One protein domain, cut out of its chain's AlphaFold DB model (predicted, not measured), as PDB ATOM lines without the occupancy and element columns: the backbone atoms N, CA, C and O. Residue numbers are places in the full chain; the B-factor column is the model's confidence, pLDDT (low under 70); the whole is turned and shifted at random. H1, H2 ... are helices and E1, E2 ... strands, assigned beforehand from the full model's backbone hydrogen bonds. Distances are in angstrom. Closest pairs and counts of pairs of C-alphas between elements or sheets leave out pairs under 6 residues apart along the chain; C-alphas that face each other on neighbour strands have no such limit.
ATOM      1  N   SER A  22      64.308  50.166  88.015       97.19
ATOM      2  CA  SER A  22      64.614  51.600  88.107       97.19
ATOM      3  C   SER A  22      64.327  52.330  86.795       97.19
ATOM      4  O   SER A  22      63.776  53.425  86.814       97.19
ATOM      5  N   LEU A  23      64.629  51.696  85.656       97.44
ATOM      6  CA  LEU A  23      64.314  52.239  84.334       97.44
ATOM      7  C   LEU A  23      62.804  52.460  84.148       97.44
ATOM      8  O   LEU A  23      62.393  53.529  83.709       97.44
ATOM      9  N   LEU A  24      61.973  51.473  84.510       97.62
ATOM     10  CA  LEU A  24      60.515  51.578  84.364       97.62
ATOM     11  C   LEU A  24      59.927  52.699  85.232       97.62
ATOM     12  O   LEU A  24      59.047  53.417  84.766       97.62
ATOM     13  N   LYS A  25      60.457  52.896  86.449       96.94
ATOM     14  CA  LYS A  25      60.064  54.010  87.329       96.94
ATOM     15  C   LYS A  25      60.424  55.371  86.732       96.94
ATOM     16  O   LYS A  25      59.649  56.308  86.850       96.94
ATOM     17  N   LYS A  26      61.582  55.468  86.073       96.38
ATOM     18  CA  LYS A  26      62.092  56.723  85.510       96.38
ATOM     19  C   LYS A  26      61.375  57.145  84.222       96.38
ATOM     20  O   LYS A  26      61.109  58.324  84.043       96.38
ATOM     21  N   VAL A  27      61.047  56.196  83.343       95.94
ATOM     22  CA  VAL A  27      60.398  56.476  82.042       95.94
ATOM     23  C   VAL A  27      58.863  56.354  82.110       95.94
ATOM     24  O   VAL A  27      58.175  56.643  81.138       95.94
ATOM     25  N   ALA A  28      58.305  55.932  83.251       95.25
ATOM     26  CA  ALA A  28      56.873  55.663  83.439       95.25
ATOM     27  C   ALA A  28      56.289  54.680  82.399       95.25
ATOM     28  O   ALA A  28      55.159  54.814  81.933       95.25
ATOM     29  N   PHE A  29      57.072  53.667  82.024       95.69
ATOM     30  CA  PHE A  29      56.659  52.645  81.062       95.69
ATOM     31  C   PHE A  29      56.178  51.373  81.741       95.69
ATOM     32  O   PHE A  29      56.698  50.941  82.771       95.69
ATOM     33  N   SER A  30      55.245  50.693  81.078       97.56
ATOM     34  CA  SER A  30      54.951  49.300  81.384       97.56
ATOM     35  C   SER A  30      56.048  48.377  80.839       97.56
ATOM     36  O   SER A  30      56.763  48.683  79.876       97.56
ATOM     37  N   LYS A  31      56.165  47.183  81.429       97.38
ATOM     38  CA  LYS A  31      57.135  46.166  80.992       97.38
ATOM     39  C   LYS A  31      56.937  45.744  79.528       97.38
ATOM     40  O   LYS A  31      57.932  45.440  78.870       97.38
ATOM     41  N   SER A  32      55.694  45.685  79.045       97.56
ATOM     42  CA  SER A  32      55.367  45.332  77.656       97.56
ATOM     43  C   SER A  32      55.807  46.422  76.682       97.56
ATOM     44  O   SER A  32      56.441  46.105  75.681       97.56
ATOM     45  N   THR A  33      55.568  47.693  77.018       97.75
ATOM     46  CA  THR A  33      55.978  48.849  76.204       97.75
ATOM     47  C   THR A  33      57.490  48.900  76.020       97.75
ATOM     48  O   THR A  33      57.970  49.087  74.905       97.75
ATOM     49  N   LEU A  34      58.250  48.653  77.095       97.50
ATOM     50  CA  LEU A  34      59.711  48.579  77.018       97.50
ATOM     51  C   LEU A  34      60.171  47.522  75.999       97.50
ATOM     52  O   LEU A  34      61.043  47.785  75.178       97.50
ATOM     53  N   HIS A  35      59.568  46.332  76.030       96.94
ATOM     54  CA  HIS A  35      59.911  45.261  75.092       96.94
ATOM     55  C   HIS A  35      59.474  45.574  73.660       96.94
ATOM     56  O   HIS A  35      60.231  45.302  72.732       96.94
ATOM     57  N   ALA A  36      58.303  46.187  73.471       97.75
ATOM     58  CA  ALA A  36      57.824  46.608  72.156       97.75
ATOM     59  C   ALA A  36      58.781  47.618  71.500       97.75
ATOM     60  O   ALA A  36      59.101  47.473  70.325       97.75
ATOM     61  N   LYS A  37      59.318  48.566  72.283       96.94
ATOM     62  CA  LYS A  37      60.324  49.532  71.814       96.94
ATOM     63  C   LYS A  37      61.648  48.889  71.413       96.94
ATOM     64  O   LYS A  37      62.255  49.297  70.427       96.94
ATOM     65  N   MET A  38      62.084  47.866  72.144       97.00
ATOM     66  CA  MET A  38      63.354  47.179  71.891       97.00
ATOM     67  C   MET A  38      63.287  46.113  70.786       97.00
ATOM     68  O   MET A  38      64.328  45.663  70.313       97.00
ATOM     69  N   THR A  39      62.091  45.657  70.404       96.56
ATOM     70  CA  THR A  39      61.934  44.546  69.457       96.56
ATOM     71  C   THR A  39      62.140  45.042  68.032       96.56
ATOM     72  O   THR A  39      61.273  45.706  67.469       96.56
ATOM     73  N   VAL A  40      63.286  44.696  67.444       97.12
ATOM     74  CA  VAL A  40      63.632  45.060  66.064       97.12
ATOM     75  C   VAL A  40      62.578  44.512  65.096       97.12
ATOM     76  O   VAL A  40      62.236  43.332  65.148       97.12
ATOM     77  N   GLY A  41      62.049  45.380  64.231       95.88
ATOM     78  CA  GLY A  41      60.993  45.043  63.266       95.88
ATOM     79  C   GLY A  41      59.563  45.090  63.820       95.88
ATOM     80  O   GLY A  41      58.619  44.843  63.073       95.88
ATOM     81  N   GLY A  42      59.375  45.412  65.105       96.62
ATOM     82  CA  GLY A  42      58.050  45.645  65.681       96.62
ATOM     83  C   GLY A  42      57.460  47.011  65.285       96.62
ATOM     84  O   GLY A  42      58.212  47.949  65.024       96.62
ATOM     85  N   PRO A  43      56.122  47.175  65.315       97.31
ATOM     86  CA  PRO A  43      55.455  48.433  64.946       97.31
ATOM     87  C   PRO A  43      55.794  49.608  65.875       97.31
ATOM     88  O   PRO A  43      55.648  50.761  65.491       97.31
ATOM     89  N   TYR A  44      56.248  49.318  67.096       97.25
ATOM     90  CA  TYR A  44      56.623  50.318  68.097       97.25
ATOM     91  C   TYR A  44      58.137  50.394  68.321       97.25
ATOM     92  O   TYR A  44      58.565  50.950  69.335       97.25
ATOM     93  N   HIS A  45      58.941  49.805  67.428       97.50
ATOM     94  CA  HIS A  45      60.392  49.806  67.562       97.50
ATOM     95  C   HIS A  45      60.937  51.235  67.511       97.50
ATOM     96  O   HIS A  45      60.641  51.994  66.593       97.50
ATOM     97  N   ASP A  46      61.741  51.590  68.508       96.50
ATOM     98  CA  ASP A  46      62.391  52.891  68.602       96.50
ATOM     99  C   ASP A  46      63.906  52.675  68.466       96.50
ATOM    100  O   ASP A  46      64.525  52.182  69.414       96.50
ATOM    101  N   PRO A  47      64.507  52.977  67.298       96.50
ATOM    102  CA  PRO A  47      65.927  52.721  67.058       96.50
ATOM    103  C   PRO A  47      66.839  53.628  67.894       96.50
ATOM    104  O   PRO A  47      67.998  53.287  68.115       96.50
ATOM    105  N   ASP A  48      66.321  54.758  68.388       97.06
ATOM    106  CA  ASP A  48      67.063  55.665  69.265       97.06
ATOM    107  C   ASP A  48      67.050  55.204  70.728       97.06
ATOM    108  O   ASP A  48      67.770  55.766  71.559       97.06
ATOM    109  N   PHE A  49      66.201  54.232  71.079       97.31
ATOM    110  CA  PHE A  49      66.066  53.775  72.453       97.31
ATOM    111  C   PHE A  49      67.316  52.991  72.891       97.31
ATOM    112  O   PHE A  49      67.722  52.048  72.205       97.31
ATOM    113  N   PRO A  50      67.924  53.318  74.049       97.12
ATOM    114  CA  PRO A  50      69.163  52.684  74.478       97.12
ATOM    115  C   PRO A  50      68.981  51.183  74.728       97.12
ATOM    116  O   PRO A  50      68.097  50.738  75.473       97.12
ATOM    117  N   LEU A  51      69.862  50.390  74.122       97.00
ATOM    118  CA  LEU A  51      69.882  48.942  74.286       97.00
ATOM    119  C   LEU A  51      70.494  48.555  75.641       97.00
ATOM    120  O   LEU A  51      71.432  49.204  76.112       97.00
ATOM    121  N   PRO A  52      70.001  47.484  76.287       97.50
ATOM    122  CA  PRO A  52      70.629  46.977  77.493       97.50
ATOM    123  C   PRO A  52      72.011  46.410  77.184       97.50
ATOM    124  O   PRO A  52      72.220  45.748  76.167       97.50
ATOM    125  N   PHE A  53      72.923  46.566  78.132       96.38
ATOM    126  CA  PHE A  53      74.188  45.849  78.143       96.38
ATOM    127  C   PHE A  53      74.192  44.795  79.259       96.38
ATOM    128  O   PHE A  53      73.455  44.881  80.247       96.38
ATOM    129  N   TYR A  54      75.037  43.780  79.089       97.25
ATOM    130  CA  TYR A  54      75.161  42.652  80.009       97.25
ATOM    131  C   TYR A  54      76.578  42.595  80.572       97.25
ATOM    132  O   TYR A  54      77.556  42.690  79.831       97.25
ATOM    133  N   PHE A  55      76.696  42.416  81.887       95.44
ATOM    134  CA  PHE A  55      77.993  42.167  82.509       95.44
ATOM    135  C   PHE A  55      78.428  40.716  82.290       95.44
ATOM    136  O   PHE A  55      77.591  39.810  82.361       95.44
ATOM    137  N   PRO A  56      79.737  40.453  82.116       94.38
ATOM    138  CA  PRO A  56      80.229  39.086  82.136       94.38
ATOM    139  C   PRO A  56      79.839  38.455  83.477       94.38
ATOM    140  O   PRO A  56      80.080  39.039  84.531       94.38
ATOM    141  N   LYS A  57      79.236  37.261  83.434       94.69
ATOM    142  CA  LYS A  57      78.703  36.511  84.594       94.69
ATOM    143  C   LYS A  57      77.358  36.993  85.161       94.69
ATOM    144  O   LYS A  57      76.844  36.342  86.065       94.69
ATOM    145  N   SER A  58      76.745  38.053  84.630       95.94
ATOM    146  CA  SER A  58      75.380  38.452  85.004       95.94
ATOM    147  C   SER A  58      74.415  38.257  83.841       95.94
ATOM    148  O   SER A  58      74.687  38.658  82.715       95.94
ATOM    149  N   ARG A  59      73.244  37.678  84.123       95.69
ATOM    150  CA  ARG A  59      72.127  37.597  83.163       95.69
ATOM    151  C   ARG A  59      71.178  38.794  83.249       95.69
ATOM    152  O   ARG A  59      70.204  38.857  82.505       95.69
ATOM    153  N   VAL A  60      71.418  39.716  84.182       96.69
ATOM    154  CA  VAL A  60      70.526  40.854  84.419       96.69
ATOM    155  C   VAL A  60      70.863  41.971  83.427       96.69
ATOM    156  O   VAL A  60      72.006  42.432  83.436       96.69
ATOM    157  N   PRO A  61      69.902  42.418  82.596       97.75
ATOM    158  CA  PRO A  61      70.121  43.545  81.700       97.75
ATOM    159  C   PRO A  61      70.251  44.843  82.501       97.75
ATOM    160  O   PRO A  61      69.471  45.092  83.429       97.75
ATOM    161  N   MET A  62      71.229  45.660  82.123       97.88
ATOM    162  CA  MET A  62      71.513  46.961  82.720       97.88
ATOM    163  C   MET A  62      71.485  48.046  81.639       97.88
ATOM    164  O   MET A  62      71.827  47.785  80.488       97.88
ATOM    165  N   TRP A  63      71.104  49.263  82.016       97.69
ATOM    166  CA  TRP A  63      71.092  50.440  81.143       97.69
ATOM    167  C   TRP A  63      71.989  51.528  81.710       97.69
ATOM    168  O   TRP A  63      72.165  51.625  82.923       97.69
ATOM    169  N   ARG A  64      72.566  52.348  80.835       97.06
ATOM    170  CA  ARG A  64      73.307  53.541  81.246       97.06
ATOM    171  C   ARG A  64      72.316  54.675  81.449       97.06
ATOM    172  O   ARG A  64      71.569  55.002  80.534       97.06
ATOM    173  N   GLU A  65      72.303  55.256  82.644       96.12
ATOM    174  CA  GLU A  65      71.378  56.339  82.979       96.12
ATOM    175  C   GLU A  65      71.520  57.534  82.026       96.12
ATOM    176  O   GLU A  65      70.521  58.031  81.517       96.12
ATOM    177  N   SER A  66      72.755  57.924  81.707       95.44
ATOM    178  CA  SER A  66      73.043  59.052  80.817       95.44
ATOM    179  C   SER A  66      72.458  58.897  79.408       95.44
ATOM    180  O   SER A  66      71.980  59.870  78.831       95.44
ATOM    181  N   GLU A  67      72.464  57.683  78.853       96.25
ATOM    182  CA  GLU A  67      71.894  57.400  77.527       96.25
ATOM    183  C   GLU A  67      70.361  57.448  77.562       96.25
ATOM    184  O   GLU A  67      69.733  57.974  76.643       96.25
ATOM    185  N   VAL A  68      69.757  56.964  78.652       96.75
ATOM    186  CA  VAL A  68      68.309  57.057  78.887       96.75
ATOM    187  C   VAL A  68      67.880  58.516  79.024       96.75
ATOM    188  O   VAL A  68      66.918  58.922  78.378       96.75
ATOM    189  N   ASP A  69      68.607  59.324  79.796       95.69
ATOM    190  CA  ASP A  69      68.306  60.748  79.982       95.69
ATOM    191  C   ASP A  69      68.438  61.542  78.682       95.69
ATOM    192  O   ASP A  69      67.559  62.339  78.344       95.69
ATOM    193  N   ALA A  70      69.485  61.275  77.898       95.12
ATOM    194  CA  ALA A  70      69.643  61.869  76.575       95.12
ATOM    195  C   ALA A  70      68.477  61.497  75.643       95.12
ATOM    196  O   ALA A  70      67.979  62.345  74.900       95.12
ATOM    197  N   TRP A  71      68.008  60.248  75.692       96.75
ATOM    198  CA  TRP A  71      66.857  59.803  74.910       96.75
ATOM    199  C   TRP A  71      65.534  60.435  75.383       96.75
ATOM    200  O   TRP A  71      64.720  60.826  74.541       96.75
ATOM    201  N   ILE A  72      65.324  60.618  76.694       96.38
ATOM    202  CA  ILE A  72      64.155  61.338  77.234       96.38
ATOM    203  C   ILE A  72      64.171  62.787  76.741       96.38
ATOM    204  O   ILE A  72      63.170  63.257  76.202       96.38
ATOM    205  N   ALA A  73      65.311  63.478  76.850       95.56
ATOM    206  CA  ALA A  73      65.457  64.856  76.384       95.56
ATOM    207  C   ALA A  73      65.143  64.992  74.882       95.56
ATOM    208  O   ALA A  73      64.388  65.879  74.484       95.56
ATOM    209  N   LYS A  74      65.644  64.063  74.054       95.75
ATOM    210  CA  LYS A  74      65.309  63.993  72.621       95.75
ATOM    211  C   LYS A  74      63.823  63.733  72.378       95.75
ATOM    212  O   LYS A  74      63.237  64.336  71.488       95.75
ATOM    213  N   SER A  75      63.207  62.845  73.153       93.81
ATOM    214  CA  SER A  75      61.790  62.493  72.995       93.81
ATOM    215  C   SER A  75      60.864  63.650  73.371       93.81
ATOM    216  O   SER A  75      59.880  63.887  72.675       93.81
ATOM    217  N   VAL A  76      61.216  64.420  74.404       94.88
ATOM    218  CA  VAL A  76      60.514  65.664  74.752       94.88
ATOM    219  C   VAL A  76      60.637  66.687  73.625       94.88
ATOM    220  O   VAL A  76      59.644  67.322  73.274       94.88
ATOM    221  N   GLU A  77      61.820  66.837  73.026       94.12
ATOM    222  CA  GLU A  77      61.994  67.773  71.912       94.12
ATOM    223  C   GLU A  77      61.214  67.338  70.663       94.12
ATOM    224  O   GLU A  77      60.551  68.176  70.058       94.12
ATOM    225  N   ARG A  78      61.186  66.036  70.337       92.25
ATOM    226  CA  ARG A  78      60.326  65.495  69.267       92.25
ATOM    227  C   ARG A  78      58.856  65.837  69.503       92.25
ATOM    228  O   ARG A  78      58.220  66.418  68.635       92.25
ATOM    229  N   TYR A  79      58.346  65.601  70.711       91.81
ATOM    230  CA  TYR A  79      56.955  65.923  71.047       91.81
ATOM    231  C   TYR A  79      56.646  67.428  70.950       91.81
ATOM    232  O   TYR A  79      55.559  67.838  70.537       91.81
ATOM    233  N   ARG A  80      57.613  68.287  71.294       91.69
ATOM    234  CA  ARG A  80      57.491  69.741  71.105       91.69
ATOM    235  C   ARG A  80      57.512  70.153  69.640       91.69
ATOM    236  O   ARG A  80      56.989  71.214  69.317       91.69
ATOM    237  N   GLN A  81      58.182  69.400  68.779       89.62
ATOM    238  CA  GLN A  81      58.204  69.666  67.342       89.62
ATOM    239  C   GLN A  81      56.900  69.198  66.699       89.62
ATOM    240  O   GLN A  81      56.280  69.984  65.992       89.62
ATOM    241  N   ASP A  82      56.423  68.002  67.048       88.75
ATOM    242  CA  ASP A  82      55.153  67.462  66.553       88.75
ATOM    243  C   ASP A  82      53.969  68.350  66.956       88.75
ATOM    244  O   ASP A  82      53.136  68.699  66.123       88.75
ATOM    245  N   SER A  83      53.927  68.818  68.208       86.38
ATOM    246  CA  SER A  83      52.857  69.721  68.670       86.38
ATOM    247  C   SER A  83      52.904  71.119  68.039       86.38
ATOM    248  O   SER A  83      51.888  71.808  68.016       86.38
ATOM    249  N   ARG A  84      54.052  71.542  67.497       77.69
ATOM    250  CA  ARG A  84      54.193  72.781  66.709       77.69
ATOM    251  C   ARG A  84      53.931  72.571  65.214       77.69
ATOM    252  O   ARG A  84      53.792  73.552  64.489       77.69
ATOM    253  N   GLY A  85      53.910  71.317  64.767       59.72
ATOM    254  CA  GLY A  85      53.941  70.906  63.367       59.72
ATOM    255  C   GLY A  85      52.616  70.403  62.811       59.72
ATOM    256  O   GLY A  85      52.562  70.107  61.623       59.72
TER     257      GLY A  85
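AT A GLANCE: This is residues 22 to 85 of the 218 residues of the protein "AlpA family phage regulatory protein" of Aquabacterium sp (UniProt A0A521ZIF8). A long helix, H3, has its last residues, 76 to 85, sticking out from a small body made of two short helices, H1 and H2, the short strand E1 and a long looped stretch. H1 and H2 make a corner, and the looped stretch, residues 39 to 61, reaches at Lys 57 to the opposite end from the tip of H3. The printed part has 64 residues, with three named helices and one named strand in the order H1, H2, E1, H3, and is mostly helix. It is only just loose, close to compact, with a radius of gyration of the C-alphas of 13.2 A, and elongated, spanning 47 by 25 by 18 A.

IN THESE COORDINATES: H1 is residues 22 to 27, beginning at C-alpha 22 at (64.614, 51.600, 88.107). H2 is residues 31 to 38, 11.1 A from first to last C-alpha. E1 is residues 62 to 64. H3 is residues 65 to 85, 30.0 A long from first to last C-alpha, ending at C-alpha 85 at (53.941, 70.906, 63.367).

HOW THE PARTS SIT: H1 and H2 are close but not clearly touching, the closest C-alphas, those of Leu 24 and Lys 31, being 7.2 A apart. Their lines are about perpendicular, at 74 degrees. H1 and H3 are close but not clearly touching, with the closest C-alphas, of Val 27 and Ile 72, 7.8 A apart. They run the same way at a shallow tilt of 14 degrees. The closest C-alphas of H1 and E1, of Leu 23 and Trp 63, are 7.7 A apart. H2 is apart from H3 and from E1. E1 and H3 meet only through their link, and E1 pairs with no named strand. In H1, H2 and H3 every O i to N i+4 pair is within hydrogen-bond range.

THE WHOLE: The two C-alphas farthest apart, those of Lys 57 and Gly 85, are 47.4 A apart. Without residues 76 to 85, which stand free, the body spans 32 by 24 by 18 A. The link from H2 to E1 is long, with 23 residues, and the other two are tight. The printed part has no cut. The mean pLDDT of the printed part is 95.1, and residue 85 alone is under 70.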